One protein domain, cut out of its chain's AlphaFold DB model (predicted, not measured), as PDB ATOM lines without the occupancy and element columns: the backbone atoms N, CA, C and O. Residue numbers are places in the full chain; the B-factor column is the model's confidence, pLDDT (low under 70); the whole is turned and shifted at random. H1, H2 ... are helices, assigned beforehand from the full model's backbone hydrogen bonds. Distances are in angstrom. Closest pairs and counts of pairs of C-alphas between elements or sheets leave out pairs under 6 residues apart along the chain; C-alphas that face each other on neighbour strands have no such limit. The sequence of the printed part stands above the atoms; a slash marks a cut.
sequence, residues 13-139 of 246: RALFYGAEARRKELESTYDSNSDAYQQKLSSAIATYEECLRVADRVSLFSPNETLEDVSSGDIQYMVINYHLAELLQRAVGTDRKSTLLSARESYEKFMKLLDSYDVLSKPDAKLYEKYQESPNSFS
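What this domain is: This is residues 13 to 139 of the 246 residues of the protein "Putative tor signaling pathway regulator" of Diplodia seriata (UniProt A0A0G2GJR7). Four helices run alternately back and forth: H1, H2 and H3 form a loose up-and-down bundle, each running against the one before, and H4 packs along H3 on the side away from H1 and H2. H5 lies beyond H4 at a steep tilt, and the long unnamed stretch 58 to 79 loops round the end where H2 stops and H3 begins. The printed part has 127 residues, with five named helices in the order H1 to H5 and no named strand; the class is all helix. It is compact, with a radius of gyration of the C-alphas of 15.8 A and spans of 42 by 38 by 24 A.

How they stand to each other: Begin with the longest helix, H2, residues 35 to 57. At Thr 47 it touches H1, residues 13 to 28: the closest C-alphas, those of Thr 47 and Ala 19, are 5.6 A apart, and this hairpin has a shallow tilt of 27 degrees, opposite ways. At Ile 45 H2 touches H3, residues 80 to 90, in a second hairpin, with Leu 84 closest at 6.1 A between C-alphas. H3 in turn touches H4, residues 96 to 116, a third hairpin at a shallow tilt of 21 degrees; the closest C-alphas, of Ala 85 and Ala 103, are 4.2 A apart. H5, residues 122 to 133, is close to H4 but not clearly touching, with C-alphas of Asp 115 and Ala 125 closest at 6.8 A. H2 and H4 are apart. Every O i to N i+4 pair is within hydrogen-bond range in H1, H2, H4 and H5; H3 has 6 of 7.

Where its parts are: Find C-alpha 35 at (145.331, 105.687, 142.099); from there H2 runs 32.9 A. H1 begins at C-alpha 13, (154.026, 104.054, 169.311), and spans 22.8 A. H4 spans 30.3 A, H3 15.8 A and H5 17.0 A, ending at C-alpha 133, (141.904, 137.582, 165.168).

The domain as a whole: The C-alphas farthest apart, of Ser 34 and Asn 64, are 44.1 A apart. The link from H2 to H3 is long, with 22 residues. The printed part has no cut, and no printed residue is under 70 in pLDDT.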
ATOM      1  N   ARG A  13     152.676 104.131 169.879       94.00
ATOM      2  CA  ARG A  13     154.026 104.054 169.311       94.00
ATOM      3  C   ARG A  13     154.077 103.227 168.025       94.00
ATOM      4  O   ARG A  13     154.667 103.664 167.041       94.00
ATOM      5  N   ALA A  14     153.466 102.040 168.020       93.88
ATOM      6  CA  ALA A  14     153.452 101.167 166.846       93.88
ATOM      7  C   ALA A  14     152.638 101.780 165.696       93.88
ATOM      8  O   ALA A  14     153.088 101.764 164.549       93.88
ATOM      9  N   LEU A  15     151.477 102.366 166.012       95.00
ATOM     10  CA  LEU A  15     150.640 103.079 165.046       95.00
ATOM     11  C   LEU A  15     151.389 104.254 164.414       95.00
ATOM     12  O   LEU A  15     151.443 104.359 163.188       95.00
ATOM     13  N   PHE A  16     152.023 105.085 165.240       96.25
ATOM     14  CA  PHE A  16     152.759 106.262 164.794       96.25
ATOM     15  C   PHE A  16     153.958 105.895 163.914       96.25
ATOM     16  O   PHE A  16     154.140 106.485 162.853       96.25
ATOM     17  N   TYR A  17     154.731 104.867 164.273       95.56
ATOM     18  CA  TYR A  17     155.818 104.388 163.414       95.56
ATOM     19  C   TYR A  17     155.323 103.813 162.090       95.56
ATOM     20  O   TYR A  17     155.944 104.048 161.051       95.56
ATOM     21  N   GLY A  18     154.183 103.119 162.094       94.94
ATOM     22  CA  GLY A  18     153.521 102.704 160.861       94.94
ATOM     23  C   GLY A  18     153.066 103.894 160.007       94.94
ATOM     24  O   GLY A  18     153.167 103.843 158.781       94.94
ATOM     25  N   ALA A  19     152.568 104.967 160.623       95.75
ATOM     26  CA  ALA A  19     152.168 106.190 159.927       95.75
ATOM     27  C   ALA A  19     153.379 106.907 159.303       95.75
ATOM     28  O   ALA A  19     153.370 107.197 158.106       95.75
ATOM     29  N   GLU A  20     154.457 107.085 160.070       96.19
ATOM     30  CA  GLU A  20     155.713 107.693 159.614       96.19
ATOM     31  C   GLU A  20     156.365 106.910 158.470       96.19
ATOM     32  O   GLU A  20     156.863 107.506 157.513       96.19
ATOM     33  N   ALA A  21     156.341 105.574 158.522       95.31
ATOM     34  CA  ALA A  21     156.848 104.739 157.436       95.31
ATOM     35  C   ALA A  21     156.074 104.978 156.128       95.31
ATOM     36  O   ALA A  21     156.688 105.195 155.082       95.31
ATOM     37  N   ARG A  22     154.734 105.021 156.192       94.88
ATOM     38  CA  ARG A  22     153.885 105.322 155.026       94.88
ATOM     39  C   ARG A  22     154.104 106.744 154.510       94.88
ATOM     40  O   ARG A  22     154.175 106.943 153.302       94.88
ATOM     41  N   ARG A  23     154.258 107.735 155.399       95.25
ATOM     42  CA  ARG A  23     154.573 109.122 155.009       95.25
ATOM     43  C   ARG A  23     155.894 109.199 154.241       95.25
ATOM     44  O   ARG A  23     155.932 109.799 153.170       95.25
ATOM     45  N   LYS A  24     156.949 108.548 154.739       93.56
ATOM     46  CA  LYS A  24     158.260 108.494 154.067       93.56
ATOM     47  C   LYS A  24     158.192 107.793 152.709       93.56
ATOM     48  O   LYS A  24     158.824 108.244 151.759       93.56
ATOM     49  N   GLU A  25     157.397 106.731 152.585       92.06
ATOM     50  CA  GLU A  25     157.144 106.064 151.299       92.06
ATOM     51  C   GLU A  25     156.442 106.996 150.289       92.06
ATOM     52  O   GLU A  25     156.765 107.011 149.099       92.06
ATOM     53  N   LEU A  26     155.504 107.825 150.753       92.06
ATOM     54  CA  LEU A  26     154.823 108.816 149.912       92.06
ATOM     55  C   LEU A  26     155.734 109.980 149.497       92.06
ATOM     56  O   LEU A  26     155.470 110.621 148.485       92.06
ATOM     57  N   GLU A  27     156.781 110.283 150.265       88.88
ATOM     58  CA  GLU A  27     157.782 111.302 149.919       88.88
ATOM     59  C   GLU A  27     158.784 110.822 148.868       88.88
ATOM     60  O   GLU A  27     159.276 111.632 148.085       88.88
ATOM     61  N   SER A  28     159.064 109.518 148.815       86.69
ATOM     62  CA  SER A  28     159.952 108.931 147.807       86.69
ATOM     63  C   SER A  28     159.248 108.583 146.491       86.69
ATOM     64  O   SER A  28     159.913 108.314 145.492       86.69
ATOM     65  N   THR A  29     157.912 108.588 146.464       87.06
ATOM     66  CA  THR A  29     157.129 108.248 145.270       87.06
ATOM     67  C   THR A  29     156.974 109.454 144.338       87.06
ATOM     68  O   THR A  29     156.470 110.499 144.740       87.06
ATOM     69  N   TYR A  30     157.353 109.293 143.067       81.06
ATOM     70  CA  TYR A  30     157.333 110.374 142.069       81.06
ATOM     71  C   TYR A  30     155.957 110.628 141.426       81.06
ATOM     72  O   TYR A  30     155.709 111.737 140.957       81.06
ATOM     73  N   ASP A  31     155.066 109.628 141.390       85.94
ATOM     74  CA  ASP A  31     153.748 109.731 140.742       85.94
ATOM     75  C   ASP A  31     152.614 109.912 141.760       85.94
ATOM     76  O   ASP A  31     151.968 108.953 142.197       85.94
ATOM     77  N   SER A  32     152.376 111.171 142.131       81.31
ATOM     78  CA  SER A  32     151.375 111.567 143.125       81.31
ATOM     79  C   SER A  32     149.925 111.528 142.631       81.31
ATOM     80  O   SER A  32     149.008 111.569 143.449       81.31
ATOM     81  N   ASN A  33     149.690 111.439 141.320       84.81
ATOM     82  CA  ASN A  33     148.336 111.425 140.757       84.81
ATOM     83  C   ASN A  33     147.811 110.006 140.507       84.81
ATOM     84  O   ASN A  33     146.636 109.846 140.186       84.81
ATOM     85  N   SER A  34     148.659 108.984 140.645       91.00
ATOM     86  CA  SER A  34     148.244 107.592 140.487       91.00
ATOM     87  C   SER A  34     147.229 107.156 141.549       91.00
ATOM     88  O   SER A  34     147.332 107.520 142.724       91.00
ATOM     89  N   ASP A  35     146.294 106.285 141.164       91.25
ATOM     90  CA  ASP A  35     145.331 105.687 142.099       91.25
ATOM     91  C   ASP A  35     146.037 104.938 143.236       91.25
ATOM     92  O   ASP A  35     145.617 104.999 144.392       91.25
ATOM     93  N   ALA A  36     147.156 104.271 142.931       92.12
ATOM     94  CA  ALA A  36     147.970 103.579 143.924       92.12
ATOM     95  C   ALA A  36     148.554 104.551 144.966       92.12
ATOM     96  O   ALA A  36     148.541 104.248 146.160       92.12
ATOM     97  N   TYR A  37     149.037 105.724 144.540       93.88
ATOM     98  CA  TYR A  37     149.501 106.762 145.460       93.88
ATOM     99  C   TYR A  37     148.358 107.294 146.320       93.88
ATOM    100  O   TYR A  37     148.507 107.386 147.536       93.88
ATOM    101  N   GLN A  38     147.206 107.592 145.715       92.75
ATOM    102  CA  GLN A  38     146.052 108.116 146.444       92.75
ATOM    103  C   GLN A  38     145.521 107.099 147.472       92.75
ATOM    104  O   GLN A  38     145.225 107.477 148.600       92.75
ATOM    105  N   GLN A  39     145.515 105.797 147.163       93.50
ATOM    106  CA  GLN A  39     145.171 104.745 148.132       93.50
ATOM    107  C   GLN A  39     146.162 104.663 149.303       93.50
ATOM    108  O   GLN A  39     145.752 104.549 150.465       93.50
ATOM    109  N   LYS A  40     147.470 104.745 149.023       94.81
ATOM    110  CA  LYS A  40     148.506 104.800 150.067       94.81
ATOM    111  C   LYS A  40     148.362 106.055 150.926       94.81
ATOM    112  O   LYS A  40     148.472 105.968 152.148       94.81
ATOM    113  N   LEU A  41     148.058 107.193 150.306       95.31
ATOM    114  CA  LEU A  41     147.807 108.462 150.978       95.31
ATOM    115  C   LEU A  41     146.595 108.376 151.909       95.31
ATOM    116  O   LEU A  41     146.719 108.708 153.085       95.31
ATOM    117  N   SER A  42     145.457 107.866 151.430       94.62
ATOM    118  CA  SER A  42     144.267 107.645 152.260       94.62
ATOM    119  C   SER A  42     144.553 106.702 153.429       94.62
ATOM    120  O   SER A  42     144.110 106.952 154.547       94.62
ATOM    121  N   SER A  43     145.352 105.655 153.204       95.75
ATOM    122  CA  SER A  43     145.769 104.729 154.263       95.75
ATOM    123  C   SER A  43     146.667 105.406 155.308       95.75
ATOM    124  O   SER A  43     146.535 105.144 156.505       95.75
ATOM    125  N   ALA A  44     147.579 106.287 154.881       96.69
ATOM    126  CA  ALA A  44     148.425 107.066 155.781       96.69
ATOM    127  C   ALA A  44     147.596 108.052 156.619       96.69
ATOM    128  O   ALA A  44     147.748 108.077 157.838       96.69
ATOM    129  N   ILE A  45     146.674 108.789 155.984       96.44
ATOM    130  CA  ILE A  45     145.729 109.704 156.645       96.44
ATOM    131  C   ILE A  45     144.939 108.963 157.729       96.44
ATOM    132  O   ILE A  45     144.997 109.354 158.892       96.44
ATOM    133  N   ALA A  46     144.309 107.835 157.383       96.69
ATOM    134  CA  ALA A  46     143.539 107.032 158.332       96.69
ATOM    135  C   ALA A  46     144.390 106.527 159.514       96.69
ATOM    136  O   ALA A  46     143.905 106.423 160.640       96.69
ATOM    137  N   THR A  47     145.676 106.237 159.283       97.00
ATOM    138  CA  THR A  47     146.584 105.818 160.362       97.00
ATOM    139  C   THR A  47     146.906 106.979 161.312       97.00
ATOM    140  O   THR A  47     146.922 106.775 162.524       97.00
ATOM    141  N   TYR A  48     147.142 108.197 160.809       97.62
ATOM    142  CA  TYR A  48     147.350 109.368 161.674       97.62
ATOM    143  C   TYR A  48     146.080 109.759 162.439       97.62
ATOM    144  O   TYR A  48     146.173 110.107 163.615       97.62
ATOM    145  N   GLU A  49     144.902 109.650 161.821       96.62
ATOM    146  CA  GLU A  49     143.619 109.837 162.514       96.62
ATOM    147  C   GLU A  49     143.450 108.831 163.660       96.62
ATOM    148  O   GLU A  49     143.026 109.203 164.752       96.62
ATOM    149  N   GLU A  50     143.852 107.571 163.460       96.44
ATOM    150  CA  GLU A  50     143.867 106.582 164.540       96.44
ATOM    151  C   GLU A  50     144.861 106.944 165.650       96.44
ATOM    152  O   GLU A  50     144.533 106.814 166.828       96.44
ATOM    153  N   CYS A  51     146.045 107.461 165.303       96.44
ATOM    154  CA  CYS A  51     147.002 107.942 166.301       96.44
ATOM    155  C   CYS A  51     146.390 109.051 167.169       96.44
ATOM    156  O   CYS A  51     146.537 109.003 168.389       96.44
ATOM    157  N   LEU A  52     145.665 110.004 166.566       95.50
ATOM    158  CA  LEU A  52     144.948 111.047 167.309       95.50
ATOM    159  C   LEU A  52     143.882 110.451 168.228       95.50
ATOM    160  O   LEU A  52     143.857 110.778 169.408       95.50
ATOM    161  N   ARG A  53     143.062 109.513 167.733       95.12
ATOM    162  CA  ARG A  53     142.038 108.848 168.560       95.12
ATOM    163  C   ARG A  53     142.641 108.167 169.786       95.12
ATOM    164  O   ARG A  53     142.084 108.253 170.880       95.12
ATOM    165  N   VAL A  54     143.774 107.487 169.617       94.88
ATOM    166  CA  VAL A  54     144.466 106.823 170.726       94.88
ATOM    167  C   VAL A  54     145.097 107.842 171.678       94.88
ATOM    168  O   VAL A  54     144.964 107.661 172.888       94.88
ATOM    169  N   ALA A  55     145.731 108.900 171.162       93.69
ATOM    170  CA  ALA A  55     146.334 109.967 171.963       93.69
ATOM    171  C   ALA A  55     145.289 110.720 172.807       93.69
ATOM    172  O   ALA A  55     145.497 110.916 174.004       93.69
ATOM    173  N   ASP A  56     144.134 111.048 172.223       92.38
ATOM    174  CA  ASP A  56     143.019 111.701 172.916       92.38
ATOM    175  C   ASP A  56     142.431 110.791 174.003       92.38
ATOM    176  O   ASP A  56     142.160 111.232 175.121       92.38
ATOM    177  N   ARG A  57     142.286 109.488 173.713       93.00
ATOM    178  CA  ARG A  57     141.760 108.502 174.673       93.00
ATOM    179  C   ARG A  57     142.625 108.378 175.924       93.00
ATOM    180  O   ARG A  57     142.087 108.134 177.000       93.00
ATOM    181  N   VAL A  58     143.943 108.508 175.786       91.31
ATOM    182  CA  VAL A  58     144.868 108.508 176.931       91.31
ATOM    183  C   VAL A  58     145.129 109.912 177.477       91.31
ATOM    184  O   VAL A  58     145.881 110.040 178.434       91.31
ATOM    185  N   SER A  59     144.499 110.943 176.891       92.00
ATOM    186  CA  SER A  59     144.706 112.358 177.223       92.00
ATOM    187  C   SER A  59     146.189 112.723 177.271       92.00
ATOM    188  O   SER A  59     146.640 113.366 178.210       92.00
ATOM    189  N   LEU A  60     146.935 112.276 176.252       92.81
ATOM    190  CA  LEU A  60     148.396 112.379 176.202       92.81
ATOM    191  C   LEU A  60     148.902 113.815 176.379       92.81
ATOM    192  O   LEU A  60     149.973 114.015 176.937       92.81
ATOM    193  N   PHE A  61     148.144 114.781 175.861       93.50
ATOM    194  CA  PHE A  61     148.441 116.194 176.006       93.50
ATOM    195  C   PHE A  61     147.275 116.891 176.702       93.50
ATOM    196  O   PHE A  61     146.180 117.003 176.138       93.50
ATOM    197  N   SER A  62     147.499 117.348 177.930       89.31
ATOM    198  CA  SER A  62     146.522 118.093 178.712       89.31
ATOM    199  C   SER A  62     146.739 119.610 178.609       89.31
ATOM    200  O   SER A  62     147.873 120.079 178.654       89.31
ATOM    201  N   PRO A  63     145.671 120.432 178.575       82.62
ATOM    202  CA  PRO A  63     145.790 121.894 178.544       82.62
ATOM    203  C   PRO A  63     146.511 122.535 179.741       82.62
ATOM    204  O   PRO A  63     146.820 123.719 179.678       82.62
ATOM    205  N   ASN A  64     146.701 121.798 180.840       83.44
ATOM    206  CA  ASN A  64     147.309 122.304 182.077       83.44
ATOM    207  C   ASN A  64     148.735 121.773 182.310       83.44
ATOM    208  O   ASN A  64     149.257 121.920 183.414       83.44
ATOM    209  N   GLU A  65     149.333 121.112 181.322       86.88
ATOM    210  CA  GLU A  65     150.706 120.606 181.388       86.88
ATOM    211  C   GLU A  65     151.675 121.566 180.706       86.88
ATOM    212  O   GLU A  65     151.313 122.285 179.774       86.88
ATOM    213  N   THR A  66     152.925 121.557 181.159       89.75
ATOM    214  CA  THR A  66     154.019 122.258 180.491       89.75
ATOM    215  C   THR A  66     154.829 121.292 179.636       89.75
ATOM    216  O   THR A  66     154.723 120.073 179.774       89.75
ATOM    217  N   LEU A  67     155.667 121.818 178.740       91.00
ATOM    218  CA  LEU A  67     156.523 120.974 177.899       91.00
ATOM    219  C   LEU A  67     157.455 120.073 178.726       91.00
ATOM    220  O   LEU A  67     157.742 118.954 178.313       91.00
ATOM    221  N   GLU A  68     157.895 120.543 179.894       91.31
ATOM    222  CA  GLU A  68     158.787 119.805 180.797       91.31
ATOM    223  C   GLU A  68     158.099 118.595 181.456       91.31
ATOM    224  O   GLU A  68     158.777 117.662 181.887       91.31
ATOM    225  N   ASP A  69     156.762 118.581 181.508       91.38
ATOM    226  CA  ASP A  69     155.974 117.471 182.059       91.38
ATOM    227  C   ASP A  69     155.775 116.332 181.041       91.38
ATOM    228  O   ASP A  69     155.345 115.230 181.393       91.38
ATOM    229  N   VAL A  70     156.109 116.573 179.769       92.25
ATOM    230  CA  VAL A  70     155.957 115.600 178.685       92.25
ATOM    231  C   VAL A  70     157.217 114.743 178.575       92.25
ATOM    232  O   VAL A  70     158.331 115.238 178.400       92.25
ATOM    233  N   SER A  71     157.043 113.421 178.593       93.12
ATOM    234  CA  SER A  71     158.126 112.476 178.302       93.12
ATOM    235  C   SER A  71     158.780 112.794 176.956       93.12
ATOM    236  O   SER A  71     158.096 112.961 175.945       93.12
ATOM    237  N   SER A  72     160.115 112.788 176.890       91.62
ATOM    238  CA  SER A  72     160.848 113.064 175.643       91.62
ATOM    239  C   SER A  72     160.446 112.131 174.493       91.62
ATOM    240  O   SER A  72     160.496 112.515 173.327       91.62
ATOM    241  N   GLY A  73     160.023 110.904 174.818       91.75
ATOM    242  CA  GLY A  73     159.506 109.944 173.846       91.75
ATOM    243  C   GLY A  73     158.115 110.287 173.315       91.75
ATOM    244  O   GLY A  73     157.773 109.828 172.231       91.75
ATOM    245  N   ASP A  74     157.333 111.093 174.023       93.88
ATOM    246  CA  ASP A  74     155.957 111.427 173.660       93.88
ATOM    247  C   ASP A  74     155.851 112.762 172.909       93.88
ATOM    248  O   ASP A  74     154.906 112.964 172.147       93.88
ATOM    249  N   ILE A  75     156.879 113.619 172.992       93.31
ATOM    250  CA  ILE A  75     156.997 114.861 172.200       93.31
ATOM    251  C   ILE A  75     156.818 114.588 170.697       93.31
ATOM    252  O   ILE A  75     156.212 115.385 169.979       93.31
ATOM    253  N   GLN A  76     157.276 113.428 170.208       93.94
ATOM    254  CA  GLN A  76     157.133 113.038 168.799       93.94
ATOM    255  C   GLN A  76     155.669 112.955 168.334       93.94
ATOM    256  O   GLN A  76     155.407 113.019 167.138       93.94
ATOM    257  N   TYR A  77     154.703 112.826 169.245       95.75
ATOM    258  CA  TYR A  77     153.288 112.759 168.892       95.75
ATOM    259  C   TYR A  77     152.652 114.146 168.714       95.75
ATOM    260  O   TYR A  77     151.595 114.251 168.091       95.75
ATOM    261  N   MET A  78     153.302 115.233 169.152       95.31
ATOM    262  CA  MET A  78     152.788 116.597 168.949       95.31
ATOM    263  C   MET A  78     152.667 116.957 167.457       95.31
ATOM    264  O   MET A  78     151.790 117.727 167.072       95.31
ATOM    265  N   VAL A  79     153.499 116.365 166.590       96.44
ATOM    266  CA  VAL A  79     153.510 116.644 165.140       96.44
ATOM    267  C   VAL A  79     152.438 115.895 164.341       96.44
ATOM    268  O   VAL A  79     152.323 116.109 163.136       96.44
ATOM    269  N   ILE A  80     151.623 115.039 164.970       97.25
ATOM    270  CA  ILE A  80     150.616 114.231 164.259       97.25
ATOM    271  C   ILE A  80     149.658 115.116 163.444       97.25
ATOM    272  O   ILE A  80     149.453 114.875 162.255       97.25
ATOM    273  N   ASN A  81     149.112 116.173 164.058       97.69
ATOM    274  CA  ASN A  81     148.204 117.107 163.384       97.69
ATOM    275  C   ASN A  81     148.889 117.857 162.225       97.69
ATOM    276  O   ASN A  81     148.264 118.105 161.193       97.69
ATOM    277  N   TYR A  82     150.181 118.177 162.365       97.88
ATOM    278  CA  TYR A  82     150.975 118.803 161.307       97.88
ATOM    279  C   TYR A  82     151.118 117.873 160.091       97.88
ATOM    280  O   TYR A  82     150.794 118.269 158.971       97.88
ATOM    281  N   HIS A  83     151.523 116.617 160.303       97.31
ATOM    282  CA  HIS A  83     151.668 115.649 159.213       97.31
ATOM    283  C   HIS A  83     150.331 115.302 158.557       97.31
ATOM    284  O   HIS A  83     150.262 115.188 157.332       97.31
ATOM    285  N   LEU A  84     149.249 115.205 159.333       96.88
ATOM    286  CA  LEU A  84     147.905 115.018 158.790       96.88
ATOM    287  C   LEU A  84     147.534 116.151 157.819       96.88
ATOM    288  O   LEU A  84     147.078 115.886 156.705       96.88
ATOM    289  N   ALA A  85     147.798 117.406 158.193       96.81
ATOM    290  CA  ALA A  85     147.548 118.566 157.340       96.81
ATOM    291  C   ALA A  85     148.378 118.546 156.041       96.81
ATOM    292  O   ALA A  85     147.873 118.893 154.969       96.81
ATOM    293  N   GLU A  86     149.645 118.125 156.106       95.75
ATOM    294  CA  GLU A  86     150.495 117.952 154.920       95.75
ATOM    295  C   GLU A  86     149.948 116.880 153.972       95.75
ATOM    296  O   GLU A  86     149.903 117.091 152.759       95.75
ATOM    297  N   LEU A  87     149.511 115.739 154.510       94.69
ATOM    298  CA  LEU A  87     148.955 114.647 153.713       94.69
ATOM    299  C   LEU A  87     147.628 115.041 153.058       94.69
ATOM    300  O   LEU A  87     147.447 114.812 151.863       94.69
ATOM    301  N   LEU A  88     146.734 115.709 153.793       94.44
ATOM    302  CA  LEU A  88     145.473 116.218 153.245       94.44
ATOM    303  C   LEU A  88     145.711 117.140 152.040       94.44
ATOM    304  O   LEU A  88     145.008 117.055 151.036       94.44
ATOM    305  N   GLN A  89     146.755 117.972 152.067       93.19
ATOM    306  CA  GLN A  89     147.084 118.841 150.934       93.19
ATOM    307  C   GLN A  89     147.527 118.085 149.676       93.19
ATOM    308  O   GLN A  89     147.379 118.635 148.579       93.19
ATOM    309  N   ARG A  90     148.020 116.849 149.805       91.94
ATOM    310  CA  ARG A  90     148.428 115.984 148.683       91.94
ATOM    311  C   ARG A  90     147.264 115.189 148.081       91.94
ATOM    312  O   ARG A  90     147.434 114.590 147.020       91.94
ATOM    313  N   ALA A  91     146.097 115.190 148.727       89.81
ATOM    314  CA  ALA A  91     144.926 114.480 148.234       89.81
ATOM    315  C   ALA A  91     144.359 115.157 146.980       89.81
ATOM    316  O   ALA A  91     144.174 116.382 146.934       89.81
ATOM    317  N   VAL A  92     144.067 114.338 145.970       88.00
ATOM    318  CA  VAL A  92     143.414 114.752 144.727       88.00
ATOM    319  C   VAL A  92     141.960 114.296 144.785       88.00
ATOM    320  O   VAL A  92     141.674 113.131 145.039       88.00
ATOM    321  N   GLY A  93     141.019 115.215 144.572       82.50
ATOM    322  CA  GLY A  93     139.596 114.910 144.683       82.50
ATOM    323  C   GLY A  93     138.706 116.015 144.132       82.50
ATOM    324  O   GLY A  93     139.172 117.101 143.782       82.50
ATOM    325  N   THR A  94     137.408 115.726 144.053       73.94
ATOM    326  CA  THR A  94     136.402 116.617 143.455       73.94
ATOM    327  C   THR A  94     136.119 117.859 144.296       73.94
ATOM    328  O   THR A  94     135.808 118.905 143.735       73.94
ATOM    329  N   ASP A  95     136.252 117.776 145.624       89.38
ATOM    330  CA  ASP A  95     136.025 118.900 146.537       89.38
ATOM    331  C   ASP A  95     137.325 119.356 147.214       89.38
ATOM    332  O   ASP A  95     137.576 119.135 148.397       89.38
ATOM    333  N   ARG A  96     138.172 120.041 146.440       91.69
ATOM    334  CA  ARG A  96     139.431 120.601 146.950       91.69
ATOM    335  C   ARG A  96     139.213 121.589 148.100       91.69
ATOM    336  O   ARG A  96     140.096 121.742 148.943       91.69
ATOM    337  N   LYS A  97     138.070 122.282 148.136       93.06
ATOM    338  CA  LYS A  97     137.796 123.300 149.152       93.06
ATOM    339  C   LYS A  97     137.639 122.656 150.526       93.06
ATOM    340  O   LYS A  97     138.272 123.136 151.463       93.06
ATOM    341  N   SER A  98     136.845 121.592 150.652       93.75
ATOM    342  CA  SER A  98     136.692 120.895 151.937       93.75
ATOM    343  C   SER A  98     138.006 120.290 152.414       93.75
ATOM    344  O   SER A  98     138.377 120.509 153.562       93.75
ATOM    345  N   THR A  99     138.779 119.655 151.526       93.19
ATOM    346  CA  THR A  99     140.103 119.113 151.870       93.19
ATOM    347  C   THR A  99     141.041 120.185 152.433       93.19
ATOM    348  O   THR A  99     141.723 119.953 153.430       93.19
ATOM    349  N   LEU A 100     141.063 121.380 151.833       93.94
ATOM    350  CA  LEU A 100     141.881 122.493 152.325       93.94
ATOM    351  C   LEU A 100     141.380 123.051 153.664       93.94
ATOM    352  O   LEU A 100     142.197 123.468 154.483       93.94
ATOM    353  N   LEU A 101     140.067 123.045 153.908       94.75
ATOM    354  CA  LEU A 101     139.505 123.434 155.204       94.75
ATOM    355  C   LEU A 101     139.874 122.426 156.301       94.75
ATOM    356  O   LEU A 101     140.286 122.846 157.377       94.75
ATOM    357  N   SER A 102     139.825 121.123 156.019       94.94
ATOM    358  CA  SER A 102     140.273 120.085 156.960       94.94
ATOM    359  C   SER A 102     141.781 120.156 157.233       94.94
ATOM    360  O   SER A 102     142.219 119.988 158.372       94.94
ATOM    361  N   ALA A 103     142.592 120.458 156.211       96.31
ATOM    362  CA  ALA A 103     144.029 120.682 156.387       96.31
ATOM    363  C   ALA A 103     144.302 121.912 157.268       96.31
ATOM    364  O   ALA A 103     145.123 121.850 158.181       96.31
ATOM    365  N   ARG A 104     143.575 123.013 157.037       95.62
ATOM    366  CA  ARG A 104     143.629 124.215 157.879       95.62
ATOM    367  C   ARG A 104     143.272 123.902 159.331       95.62
ATOM    368  O   ARG A 104     144.028 124.284 160.215       95.62
ATOM    369  N   GLU A 105     142.168 123.199 159.575       96.75
ATOM    370  CA  GLU A 105     141.743 122.813 160.929       96.75
ATOM    371  C   GLU A 105     142.823 121.982 161.642       96.75
ATOM    372  O   GLU A 105     143.112 122.193 162.819       96.75
ATOM    373  N   SER A 106     143.470 121.066 160.918       97.56
ATOM    374  CA  SER A 106     144.564 120.250 161.456       97.56
ATOM    375  C   SER A 106     145.784 121.109 161.821       97.56
ATOM    376  O   SER A 106     146.335 120.967 162.913       97.56
ATOM    377  N   TYR A 107     146.164 122.077 160.978       97.19
ATOM    378  CA  TYR A 107     147.202 123.053 161.336       97.19
ATOM    379  C   TYR A 107     146.817 123.909 162.546       97.19
ATOM    380  O   TYR A 107     147.660 124.169 163.398       97.19
ATOM    381  N   GLU A 108     145.557 124.330 162.658       96.31
ATOM    382  CA  GLU A 108     145.079 125.111 163.802       96.31
ATOM    383  C   GLU A 108     145.161 124.319 165.110       96.31
ATOM    384  O   GLU A 108     145.613 124.869 166.113       96.31
ATOM    385  N   LYS A 109     144.802 123.027 165.095       96.50
ATOM    386  CA  LYS A 109     144.965 122.119 166.243       96.50
ATOM    387  C   LYS A 109     146.429 121.987 166.655       96.50
ATOM    388  O   LYS A 109     146.732 122.068 167.840       96.50
ATOM    389  N   PHE A 110     147.331 121.832 165.686       97.31
ATOM    390  CA  PHE A 110     148.770 121.781 165.941       97.31
ATOM    391  C   PHE A 110     149.297 123.083 166.557       97.31
ATOM    392  O   PHE A 110     149.951 123.049 167.593       97.31
ATOM    393  N   MET A 111     148.977 124.233 165.961       96.25
ATOM    394  CA  MET A 111     149.441 125.529 166.464       96.25
ATOM    395  C   MET A 111     148.894 125.826 167.859       96.25
ATOM    396  O   MET A 111     149.640 126.302 168.705       96.25
ATOM    397  N   LYS A 112     147.626 125.487 168.121       95.56
ATOM    398  CA  LYS A 112     147.017 125.624 169.447       95.56
ATOM    399  C   LYS A 112     147.738 124.774 170.494       95.56
ATOM    400  O   LYS A 112     147.934 125.244 171.606       95.56
ATOM    401  N   LEU A 113     148.120 123.546 170.140       95.75
ATOM    402  CA  LEU A 113     148.887 122.666 171.020       95.75
ATOM    403  C   LEU A 113     150.271 123.257 171.323       95.75
ATOM    404  O   LEU A 113     150.681 123.305 172.473       95.75
ATOM    405  N   LEU A 114     150.987 123.746 170.308       95.44
ATOM    406  CA  LEU A 114     152.295 124.369 170.528       95.44
ATOM    407  C   LEU A 114     152.209 125.644 171.376       95.44
ATOM    408  O   LEU A 114     153.114 125.908 172.162       95.44
ATOM    409  N   ASP A 115     151.148 126.430 171.198       95.12
ATOM    410  CA  ASP A 115     150.884 127.636 171.980       95.12
ATOM    411  C   ASP A 115     150.578 127.293 173.446       95.12
ATOM    412  O   ASP A 115     151.180 127.876 174.340       95.12
ATOM    413  N   SER A 116     149.734 126.285 173.715       94.31
ATOM    414  CA  SER A 116     149.386 125.896 175.092       94.31
ATOM    415  C   SER A 116     150.554 125.310 175.886       94.31
ATOM    416  O   SER A 116     150.545 125.381 177.108       94.31
ATOM    417  N   TYR A 117     151.541 124.728 175.201       95.12
ATOM    418  CA  TYR A 117     152.762 124.186 175.803       95.12
ATOM    419  C   TYR A 117     153.942 125.177 175.768       95.12
ATOM    420  O   TYR A 117     155.079 124.774 176.018       95.12
ATOM    421  N   ASP A 118     153.702 126.452 175.424       93.12
ATOM    422  CA  ASP A 118     154.719 127.513 175.321       93.12
ATOM    423  C   ASP A 118     155.912 127.157 174.403       93.12
ATOM    424  O   ASP A 118     157.034 127.650 174.560       93.12
ATOM    425  N   VAL A 119     155.679 126.309 173.396       94.06
ATOM    426  CA  VAL A 119     156.698 125.887 172.415       94.06
ATOM    427  C   VAL A 119     156.931 126.977 171.366       94.06
ATOM    428  O   VAL A 119     158.009 127.075 170.773       94.06
ATOM    429  N   LEU A 120     155.918 127.811 171.109       93.12
ATOM    430  CA  LEU A 120     156.019 128.892 170.136       93.12
ATOM    431  C   LEU A 120     156.992 129.975 170.610       93.12
ATOM    432  O   LEU A 120     156.911 130.509 171.715       93.12
ATOM    433  N   SER A 121     157.891 130.382 169.713       91.62
ATOM    434  CA  SER A 121     158.742 131.537 169.976       91.62
ATOM    435  C   SER A 121     157.882 132.801 170.133       91.62
ATOM    436  O   SER A 121     156.858 132.954 169.470       91.62
ATOM    437  N   LYS A 122     158.319 133.770 170.949       92.12
ATOM    438  CA  LYS A 122     157.610 135.056 171.133       92.12
ATOM    439  C   LYS A 122     157.140 135.730 169.826       92.12
ATOM    440  O   LYS A 122     156.017 136.234 169.806       92.12
ATOM    441  N   PRO A 123     157.951 135.823 168.748       91.12
ATOM    442  CA  PRO A 123     157.469 136.398 167.491       91.12
ATOM    443  C   PRO A 123     156.432 135.520 166.777       91.12
ATOM    444  O   PRO A 123     155.560 136.068 166.106       91.12
ATOM    445  N   ASP A 124     156.501 134.196 166.914       91.88
ATOM    446  CA  ASP A 124     155.540 133.280 166.293       91.88
ATOM    447  C   ASP A 124     154.212 133.240 167.055       91.88
ATOM    448  O   ASP A 124     153.167 133.281 166.413       91.88
ATOM    449  N   ALA A 125     154.236 133.291 168.391       94.31
ATOM    450  CA  ALA A 125     153.039 133.427 169.224       94.31
ATOM    451  C   ALA A 125     152.239 134.692 168.855       94.31
ATOM    452  O   ALA A 125     151.044 134.625 168.589       94.31
ATOM    453  N   LYS A 126     152.916 135.839 168.682       93.00
ATOM    454  CA  LYS A 126     152.275 137.085 168.207       93.00
ATOM    455  C   LYS A 126     151.665 136.964 166.810       93.00
ATOM    456  O   LYS A 126     150.655 137.595 166.507       93.00
ATOM    457  N   LEU A 127     152.305 136.211 165.914       92.38
ATOM    458  CA  LEU A 127     151.736 135.963 164.588       92.38
ATOM    459  C   LEU A 127     150.526 135.041 164.664       92.38
ATOM    460  O   LEU A 127     149.574 135.252 163.918       92.38
ATOM    461  N   TYR A 128     150.563 134.047 165.546       95.06
ATOM    462  CA  TYR A 128     149.448 133.144 165.763       95.06
ATOM    463  C   TYR A 128     148.241 133.867 166.378       95.06
ATOM    464  O   TYR A 128     147.134 133.712 165.872       95.06
ATOM    465  N   GLU A 129     148.453 134.753 167.351       95.19
ATOM    466  CA  GLU A 129     147.419 135.646 167.898       95.19
ATOM    467  C   GLU A 129     146.761 136.484 166.787       95.19
ATOM    468  O   GLU A 129     145.548 136.430 166.580       95.19
ATOM    469  N   LYS A 130     147.567 137.160 165.958       94.38
ATOM    470  CA  LYS A 130     147.065 137.919 164.801       94.38
ATOM    471  C   LYS A 130     146.304 137.042 163.796       94.38
ATOM    472  O   LYS A 130     145.367 137.503 163.143       94.38
ATOM    473  N   TYR A 131     146.729 135.794 163.616       94.94
ATOM    474  CA  TYR A 131     146.012 134.837 162.780       94.94
ATOM    475  C   TYR A 131     144.635 134.513 163.369       94.94
ATOM    476  O   TYR A 131     143.659 134.539 162.624       94.94
ATOM    477  N   GLN A 132     144.539 134.264 164.678       95.00
ATOM    478  CA  GLN A 132     143.272 133.978 165.360       95.00
ATOM    479  C   GLN A 132     142.276 135.143 165.253       95.00
ATOM    480  O   GLN A 132     141.087 134.907 165.042       95.00
ATOM    481  N   GLU A 133     142.749 136.390 165.328       94.50
ATOM    482  CA  GLU A 133     141.904 137.582 165.168       94.50
ATOM    483  C   GLU A 133     141.287 137.698 163.769       94.50
ATOM    484  O   GLU A 133     140.169 138.187 163.602       94.50
ATOM    485  N   SER A 134     142.028 137.318 162.725       93.94
ATOM    486  CA  SER A 134     141.597 137.496 161.335       93.94
ATOM    487  C   SER A 134     142.099 136.379 160.416       93.94
ATOM    488  O   SER A 134     142.929 136.610 159.529       93.94
ATOM    489  N   PRO A 135     141.533 135.163 160.536       90.50
ATOM    490  CA  PRO A 135     142.083 133.986 159.871       90.50
ATOM    491  C   PRO A 135     141.979 134.034 158.335       90.50
ATOM    492  O   PRO A 135     142.735 133.362 157.636       90.50
ATOM    493  N   ASN A 136     141.037 134.803 157.779       90.69
ATOM    494  CA  ASN A 136     140.798 134.881 156.329       90.69
ATOM    495  C   ASN A 136     141.571 136.007 155.621       90.69
ATOM    496  O   ASN A 136     141.611 136.031 154.394       90.69
ATOM    497  N   SER A 137     142.173 136.936 156.367       89.50
ATOM    498  CA  SER A 137     142.956 138.062 155.830       89.50
ATOM    499  C   SER A 137     144.383 138.114 156.382       89.50
ATOM    500  O   SER A 137     145.128 139.059 156.110       89.50
ATOM    501  N   PHE A 138     144.779 137.095 157.149       91.75
ATOM    502  CA  PHE A 138     146.106 136.981 157.724       91.75
ATOM    503  C   PHE A 138     147.195 136.936 156.645       91.75
ATOM    504  O   PHE A 138     147.087 136.246 155.632       91.75
ATOM    505  N   SER A 139     148.287 137.652 156.901       88.56
ATOM    506  CA  SER A 139     149.506 137.601 156.103       88.56
ATOM    507  C   SER A 139     150.709 137.730 157.022       88.56
ATOM    508  O   SER A 139     150.737 138.579 157.920       88.56
TER     509      SER A 139